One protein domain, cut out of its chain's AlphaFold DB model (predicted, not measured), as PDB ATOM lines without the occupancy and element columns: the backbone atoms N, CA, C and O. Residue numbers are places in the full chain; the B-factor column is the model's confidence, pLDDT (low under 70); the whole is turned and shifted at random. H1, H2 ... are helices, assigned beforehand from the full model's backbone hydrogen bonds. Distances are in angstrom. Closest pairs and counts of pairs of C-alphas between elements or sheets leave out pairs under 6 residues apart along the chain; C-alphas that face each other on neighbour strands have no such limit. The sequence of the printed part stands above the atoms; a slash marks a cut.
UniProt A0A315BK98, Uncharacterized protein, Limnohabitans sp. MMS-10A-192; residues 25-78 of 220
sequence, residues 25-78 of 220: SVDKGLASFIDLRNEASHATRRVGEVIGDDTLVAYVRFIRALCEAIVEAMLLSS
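This is residues 25 to 78 of the 220 residues of an uncharacterized protein of Limnohabitans sp. MMS-10A-192 (UniProt A0A315BK98). Two helices, the shorter H1 and the much longer H2, cross loosely at a steep angle, H1 passing the early part of H2 near Phe 33 and Tyr 59, and a long loop joins them at one end. The last part of H2, residues 67 to 78, sticks out as a free arm and makes much of the length; residues 41 to 46 also stand free. The printed part has 54 residues with two named helices, H1 then H2, and no named strand; the class is all helix. The whole is loose, with a radius of gyration of the C-alphas of 13.8 A, and spans 44 by 20 by 18 A.

Residue 25 comes before H1. H1 holds residues 26 to 41, from C-alpha 26 at (-13.494, -48.229, -24.640) to C-alpha 41 at (-6.015, -34.971, -7.948), 22.6 A from first to last C-alpha. H2 holds residues 53 to 78 and is 37.6 A long from first to last C-alpha; its C-alpha 78 is at (-36.540, -40.705, -26.315).

H1 and H2 are close but not clearly touching, with 2 pairs of C-alphas within 8 A. Their closest C-alphas, those of Phe 33 and Tyr 59, are 6.9 A apart. The two lines stand at a steep tilt of 57 degrees, and the helices run opposite ways. Their centres are 14.7 A apart. In H1 and H2 every O i to N i+4 pair is within hydrogen-bond range.

The two C-alphas farthest apart are those of Arg 46 and Ser 78, at 44.2 A. Without the stretches that stand free, the body has 36 residues and spans 26 by 17 by 13 A. The printed part has no cut. The link from H1 to H2 is long, with 11 residues. The mean pLDDT of the printed part is 77.1, and residue 25 and residues 43 to 52 are under 70.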
ATOM      1  N   SER A  25      -9.662 -50.917 -26.031       69.12
ATOM      2  CA  SER A  25     -11.117 -51.016 -25.867       69.12
ATOM      3  C   SER A  25     -11.619 -49.787 -25.104       69.12
ATOM      4  O   SER A  25     -10.872 -49.219 -24.305       69.12
ATOM      5  N   VAL A  26     -12.873 -49.381 -25.328       70.25
ATOM      6  CA  VAL A  26     -13.494 -48.229 -24.640       70.25
ATOM      7  C   VAL A  26     -13.269 -48.304 -23.125       70.25
ATOM      8  O   VAL A  26     -12.884 -47.310 -22.513       70.25
ATOM      9  N   ASP A  27     -13.375 -49.504 -22.551       73.25
ATOM     10  CA  ASP A  27     -13.123 -49.769 -21.130       73.25
ATOM     11  C   ASP A  27     -11.692 -49.422 -20.697       73.25
ATOM     12  O   ASP A  27     -11.485 -48.831 -19.640       73.25
ATOM     13  N   LYS A  28     -10.686 -49.747 -21.522       75.38
ATOM     14  CA  LYS A  28      -9.279 -49.414 -21.249       75.38
ATOM     15  C   LYS A  28      -9.023 -47.915 -21.368       75.38
ATOM     16  O   LYS A  28      -8.254 -47.372 -20.576       75.38
ATOM     17  N   GLY A  29      -9.662 -47.254 -22.335       72.12
ATOM     18  CA  GLY A  29      -9.610 -45.798 -22.472       72.12
ATOM     19  C   GLY A  29     -10.201 -45.096 -21.247       72.12
ATOM     20  O   GLY A  29      -9.571 -44.201 -20.682       72.12
ATOM     21  N   LEU A  30     -11.360 -45.567 -20.777       78.38
ATOM     22  CA  LEU A  30     -12.023 -45.038 -19.587       78.38
ATOM     23  C   LEU A  30     -11.211 -45.286 -18.310       78.38
ATOM     24  O   LEU A  30     -11.036 -44.361 -17.521       78.38
ATOM     25  N   ALA A  31     -10.680 -46.498 -18.122       80.38
ATOM     26  CA  ALA A  31      -9.826 -46.823 -16.981       80.38
ATOM     27  C   ALA A  31      -8.586 -45.916 -16.933       80.38
ATOM     28  O   ALA A  31      -8.326 -45.283 -15.914       80.38
ATOM     29  N   SER A  32      -7.901 -45.752 -18.071       77.88
ATOM     30  CA  SER A  32      -6.716 -44.888 -18.173       77.88
ATOM     31  C   SER A  32      -7.039 -43.423 -17.857       77.88
ATOM     32  O   SER A  32      -6.266 -42.744 -17.183       77.88
ATOM     33  N   PHE A  33      -8.204 -42.932 -18.297       76.69
ATOM     34  CA  PHE A  33      -8.672 -41.589 -17.956       76.69
ATOM     35  C   PHE A  33      -8.939 -41.427 -16.452       76.69
ATOM     36  O   PHE A  33      -8.557 -40.413 -15.863       76.69
ATOM     37  N   ILE A  34      -9.580 -42.416 -15.820       81.00
ATOM     38  CA  ILE A  34      -9.872 -42.401 -14.380       81.00
ATOM     39  C   ILE A  34      -8.573 -42.396 -13.569       81.00
ATOM     40  O   ILE A  34      -8.440 -41.584 -12.650       81.00
ATOM     41  N   ASP A  35      -7.617 -43.250 -13.927       80.12
ATOM     42  CA  ASP A  35      -6.318 -43.333 -13.258       80.12
ATOM     43  C   ASP A  35      -5.569 -42.004 -13.358       80.12
ATOM     44  O   ASP A  35      -5.124 -41.463 -12.346       80.12
ATOM     45  N   LEU A  36      -5.542 -41.405 -14.551       73.69
ATOM     46  CA  LEU A  36      -4.923 -40.102 -14.753       73.69
ATOM     47  C   LEU A  36      -5.594 -38.996 -13.924       73.69
ATOM     48  O   LEU A  36      -4.907 -38.185 -13.297       73.69
ATOM     49  N   ARG A  37      -6.932 -38.950 -13.898       77.00
ATOM     50  CA  ARG A  37      -7.684 -37.996 -13.066       77.00
ATOM     51  C   ARG A  37      -7.308 -38.150 -11.593       77.00
ATOM     52  O   ARG A  37      -7.122 -37.151 -10.897       77.00
ATOM     53  N   ASN A  38      -7.210 -39.390 -11.117       79.38
ATOM     54  CA  ASN A  38      -6.848 -39.696  -9.737       79.38
ATOM     55  C   ASN A  38      -5.415 -39.249  -9.427       79.38
ATOM     56  O   ASN A  38      -5.211 -38.531  -8.447       79.38
ATOM     57  N   GLU A  39      -4.448 -39.578 -10.286       73.88
ATOM     58  CA  GLU A  39      -3.055 -39.126 -10.155       73.88
ATOM     59  C   GLU A  39      -2.949 -37.593 -10.101       73.88
ATOM     60  O   GLU A  39      -2.273 -37.049  -9.224       73.88
ATOM     61  N   ALA A  40      -3.665 -36.887 -10.982       71.88
ATOM     62  CA  ALA A  40      -3.687 -35.426 -10.999       71.88
ATOM     63  C   ALA A  40      -4.282 -34.834  -9.707       71.88
ATOM     64  O   ALA A  40      -3.759 -33.853  -9.177       71.88
ATOM     65  N   SER A  41      -5.348 -35.440  -9.172       71.94
ATOM     66  CA  SER A  41      -6.015 -34.971  -7.948       71.94
ATOM     67  C   SER A  41      -5.192 -35.174  -6.673       71.94
ATOM     68  O   SER A  41      -5.313 -34.393  -5.732       71.94
ATOM     69  N   HIS A  42      -4.329 -36.192  -6.645       75.56
ATOM     70  CA  HIS A  42      -3.484 -36.500  -5.492       75.56
ATOM     71  C   HIS A  42      -2.123 -35.786  -5.523       75.56
ATOM     72  O   HIS A  42      -1.323 -35.978  -4.608       75.56
ATOM     73  N   ALA A  43      -1.864 -34.950  -6.540       63.28
ATOM     74  CA  ALA A  43      -0.612 -34.210  -6.737       63.28
ATOM     75  C   ALA A  43       0.655 -35.086  -6.637       63.28
ATOM     76  O   ALA A  43       1.749 -34.587  -6.364       63.28
ATOM     77  N   THR A  44       0.526 -36.395  -6.876       60.22
ATOM     78  CA  THR A  44       1.612 -37.378  -6.766       60.22
ATOM     79  C   THR A  44       2.691 -37.179  -7.831       60.22
ATOM     80  O   THR A  44       3.796 -37.699  -7.688       60.22
ATOM     81  N   ARG A  45       2.411 -36.386  -8.873       55.38
ATOM     82  CA  ARG A  45       3.375 -35.917  -9.876       55.38
ATOM     83  C   ARG A  45       3.112 -34.443 -10.227       55.38
ATOM     84  O   ARG A  45       1.969 -33.989 -10.199       55.38
ATOM     85  N   ARG A  46       4.161 -33.676 -10.561       56.12
ATOM     86  CA  ARG A  46       4.030 -32.259 -10.960       56.12
ATOM     87  C   ARG A  46       3.278 -32.178 -12.286       56.12
ATOM     88  O   ARG A  46       3.719 -32.782 -13.246       56.12
ATOM     89  N   VAL A  47       2.207 -31.387 -12.375       51.91
ATOM     90  CA  VAL A  47       1.325 -31.260 -13.563       51.91
ATOM     91  C   VAL A  47       2.085 -31.050 -14.892       51.91
ATOM     92  O   VAL A  47       1.609 -31.480 -15.936       51.91
ATOM     93  N   GLY A  48       3.293 -30.467 -14.860       50.88
ATOM     94  CA  GLY A  48       4.167 -30.281 -16.029       50.88
ATOM     95  C   GLY A  48       5.048 -31.474 -16.447       50.88
ATOM     96  O   GLY A  48       5.683 -31.397 -17.490       50.88
ATOM     97  N   GLU A  49       5.109 -32.562 -15.674       56.12
ATOM     98  CA  GLU A  49       5.840 -33.802 -16.014       56.12
ATOM     99  C   GLU A  49       4.913 -34.917 -16.542       56.12
ATOM    100  O   GLU A  49       5.388 -35.976 -16.945       56.12
ATOM    101  N   VAL A  50       3.588 -34.721 -16.499       57.06
ATOM    102  CA  VAL A  50       2.632 -35.842 -16.353       57.06
ATOM    103  C   VAL A  50       1.874 -36.195 -17.625       57.06
ATOM    104  O   VAL A  50       1.426 -37.329 -17.760       57.06
ATOM    105  N   ILE A  51       1.718 -35.278 -18.575       60.72
ATOM    106  CA  ILE A  51       0.926 -35.533 -19.783       60.72
ATOM    107  C   ILE A  51       1.525 -34.706 -20.916       60.72
ATOM    108  O   ILE A  51       1.489 -33.483 -20.856       60.72
ATOM    109  N   GLY A  52       2.084 -35.353 -21.941       68.94
ATOM    110  CA  GLY A  52       2.431 -34.647 -23.177       68.94
ATOM    111  C   GLY A  52       1.168 -34.109 -23.855       68.94
ATOM    112  O   GLY A  52       0.120 -34.753 -23.776       68.94
ATOM    113  N   ASP A  53       1.259 -32.960 -24.527       73.50
ATOM    114  CA  ASP A  53       0.117 -32.262 -25.145       73.50
ATOM    115  C   ASP A  53      -0.786 -33.193 -25.981       73.50
ATOM    116  O   ASP A  53      -2.013 -33.131 -25.882       73.50
ATOM    117  N   ASP A  54      -0.195 -34.134 -26.722       76.06
ATOM    118  CA  ASP A  54      -0.922 -35.121 -27.531       76.06
ATOM    119  C   ASP A  54      -1.838 -36.034 -26.703       76.06
ATOM    120  O   ASP A  54      -2.955 -36.358 -27.117       76.06
ATOM    121  N   THR A  55      -1.395 -36.435 -25.512       74.56
ATOM    122  CA  THR A  55      -2.174 -37.279 -24.602       74.56
ATOM    123  C   THR A  55      -3.345 -36.497 -24.013       74.56
ATOM    124  O   THR A  55      -4.451 -37.029 -23.903       74.56
ATOM    125  N   LEU A  56      -3.146 -35.217 -23.687       77.31
ATOM    126  CA  LEU A  56      -4.225 -34.358 -23.199       77.31
ATOM    127  C   LEU A  56      -5.286 -34.139 -24.287       77.31
ATOM    128  O   LEU A  56      -6.483 -34.281 -24.027       77.31
ATOM    129  N   VAL A  57      -4.855 -33.891 -25.527       82.25
ATOM    130  CA  VAL A  57      -5.748 -33.807 -26.694       82.25
ATOM    131  C   VAL A  57      -6.507 -35.120 -26.907       82.25
ATOM    132  O   VAL A  57      -7.712 -35.089 -27.173       82.25
ATOM    133  N   ALA A  58      -5.845 -36.272 -26.765       78.94
ATOM    134  CA  ALA A  58      -6.493 -37.577 -26.881       78.94
ATOM    135  C   ALA A  58      -7.590 -37.772 -25.821       78.94
ATOM    136  O   ALA A  58      -8.691 -38.203 -26.167       78.94
ATOM    137  N   TYR A  59      -7.345 -37.385 -24.564       79.62
ATOM    138  CA  TYR A  59      -8.365 -37.452 -23.513       79.62
ATOM    139  C   TYR A  59      -9.540 -36.511 -23.766       79.62
ATOM    140  O   TYR A  59     -10.687 -36.927 -23.620       79.62
ATOM    141  N   VAL A  60      -9.293 -35.276 -24.211       84.75
ATOM    142  CA  VAL A  60     -10.377 -34.346 -24.574       84.75
ATOM    143  C   VAL A  60     -11.242 -34.927 -25.696       84.75
ATOM    144  O   VAL A  60     -12.470 -34.884 -25.614       84.75
ATOM    145  N   ARG A  61     -10.622 -35.520 -26.724       85.38
ATOM    146  CA  ARG A  61     -11.347 -36.194 -27.816       85.38
ATOM    147  C   ARG A  61     -12.145 -37.398 -27.318       85.38
ATOM    148  O   ARG A  61     -13.285 -37.566 -27.737       85.38
ATOM    149  N   PHE A  62     -11.575 -38.196 -26.420       84.50
ATOM    150  CA  PHE A  62     -12.256 -39.343 -25.822       84.50
ATOM    151  C   PHE A  62     -13.483 -38.922 -25.003       84.50
ATOM    152  O   PHE A  62     -14.570 -39.446 -25.229       84.50
ATOM    153  N   ILE A  63     -13.337 -37.947 -24.099       86.38
ATOM    154  CA  ILE A  63     -14.448 -37.437 -23.277       86.38
ATOM    155  C   ILE A  63     -15.550 -36.880 -24.173       86.38
ATOM    156  O   ILE A  63     -16.723 -37.172 -23.959       86.38
ATOM    157  N   ARG A  64     -15.179 -36.115 -25.205       88.56
ATOM    158  CA  ARG A  64     -16.139 -35.595 -26.176       88.56
ATOM    159  C   ARG A  64     -16.919 -36.722 -26.858       88.56
ATOM    160  O   ARG A  64     -18.143 -36.669 -26.857       88.56
ATOM    161  N   ALA A  65     -16.229 -37.733 -27.384       86.56
ATOM    162  CA  ALA A  65     -16.872 -38.872 -28.038       86.56
ATOM    163  C   ALA A  65     -17.786 -39.652 -27.076       86.56
ATOM    164  O   ALA A  65     -18.866 -40.089 -27.464       86.56
ATOM    165  N   LEU A  66     -17.387 -39.788 -25.806       86.38
ATOM    166  CA  LEU A  66     -18.217 -40.402 -24.771       86.38
ATOM    167  C   LEU A  66     -19.495 -39.590 -24.518       86.38
ATOM    168  O   LEU A  66     -20.581 -40.162 -24.451       86.38
ATOM    169  N   CYS A  67     -19.387 -38.264 -24.402       90.62
ATOM    170  CA  CYS A  67     -20.547 -37.389 -24.243       90.62
ATOM    171  C   CYS A  67     -21.481 -37.446 -25.460       90.62
ATOM    172  O   CYS A  67     -22.692 -37.546 -25.277       90.62
ATOM    173  N   GLU A  68     -20.933 -37.416 -26.678       88.94
ATOM    174  CA  GLU A  68     -21.702 -37.560 -27.922       88.94
ATOM    175  C   GLU A  68     -22.465 -38.896 -27.929       88.94
ATOM    176  O   GLU A  68     -23.686 -38.898 -28.065       88.94
ATOM    177  N   ALA A  69     -21.798 -40.013 -27.625       88.69
ATOM    178  CA  ALA A  69     -22.439 -41.329 -27.555       88.69
ATOM    179  C   ALA A  69     -23.574 -41.406 -26.513       88.69
ATOM    180  O   ALA A  69     -24.610 -42.022 -26.769       88.69
ATOM    181  N   ILE A  70     -23.409 -40.770 -25.345       89.88
ATOM    182  CA  ILE A  70     -24.463 -40.707 -24.318       89.88
ATOM    183  C   ILE A  70     -25.674 -39.923 -24.834       89.88
ATOM    184  O   ILE A  70     -26.808 -40.374 -24.664       89.88
ATOM    185  N   VAL A  71     -25.451 -38.773 -25.476       91.12
ATOM    186  CA  VAL A  71     -26.529 -37.961 -26.059       91.12
ATOM    187  C   VAL A  71     -27.281 -38.753 -27.127       91.12
ATOM    188  O   VAL A  71     -28.510 -38.783 -27.112       91.12
ATOM    189  N   GLU A  72     -26.570 -39.446 -28.012       91.31
ATOM    190  CA  GLU A  72     -27.179 -40.270 -29.059       91.31
ATOM    191  C   GLU A  72     -27.996 -41.439 -28.487       91.31
ATOM    192  O   GLU A  72     -29.095 -41.729 -28.970       91.31
ATOM    193  N   ALA A  73     -27.514 -42.077 -27.416       89.38
ATOM    194  CA  ALA A  73     -28.264 -43.113 -26.713       89.38
ATOM    195  C   ALA A  73     -29.557 -42.555 -26.089       89.38
ATOM    196  O   ALA A  73     -30.627 -43.143 -26.260       89.38
ATOM    197  N   MET A  74     -29.480 -41.396 -25.423       91.06
ATOM    198  CA  MET A  74     -30.651 -40.718 -24.850       91.06
ATOM    199  C   MET A  74     -31.668 -40.321 -25.926       91.06
ATOM    200  O   MET A  74     -32.870 -40.515 -25.731       91.06
ATOM    201  N   LEU A  75     -31.203 -39.807 -27.069       91.38
ATOM    202  CA  LEU A  75     -32.055 -39.466 -28.211       91.38
ATOM    203  C   LEU A  75     -32.794 -40.694 -28.745       91.38
ATOM    204  O   LEU A  75     -34.006 -40.638 -28.943       91.38
ATOM    205  N   LEU A  76     -32.097 -41.818 -28.925       90.56
ATOM    206  CA  LEU A  76     -32.726 -43.051 -29.393       90.56
ATOM    207  C   LEU A  76     -33.789 -43.558 -28.409       90.56
ATOM    208  O   LEU A  76     -34.889 -43.915 -28.835       90.56
ATOM    209  N   SER A  77     -33.490 -43.560 -27.108       89.44
ATOM    210  CA  SER A  77     -34.465 -43.936 -26.076       89.44
ATOM    211  C   SER A  77     -35.680 -43.005 -26.074       89.44
ATOM    212  O   SER A  77     -36.814 -43.475 -25.989       89.44
ATOM    213  N   SER A  78     -35.464 -41.696 -26.229       89.88
ATOM    214  CA  SER A  78     -36.540 -40.705 -26.315       89.88
ATOM    215  C   SER A  78     -37.424 -40.921 -27.548       89.88
ATOM    216  O   SER A  78     -38.648 -40.939 -27.423       89.88
TER     217      SER A  78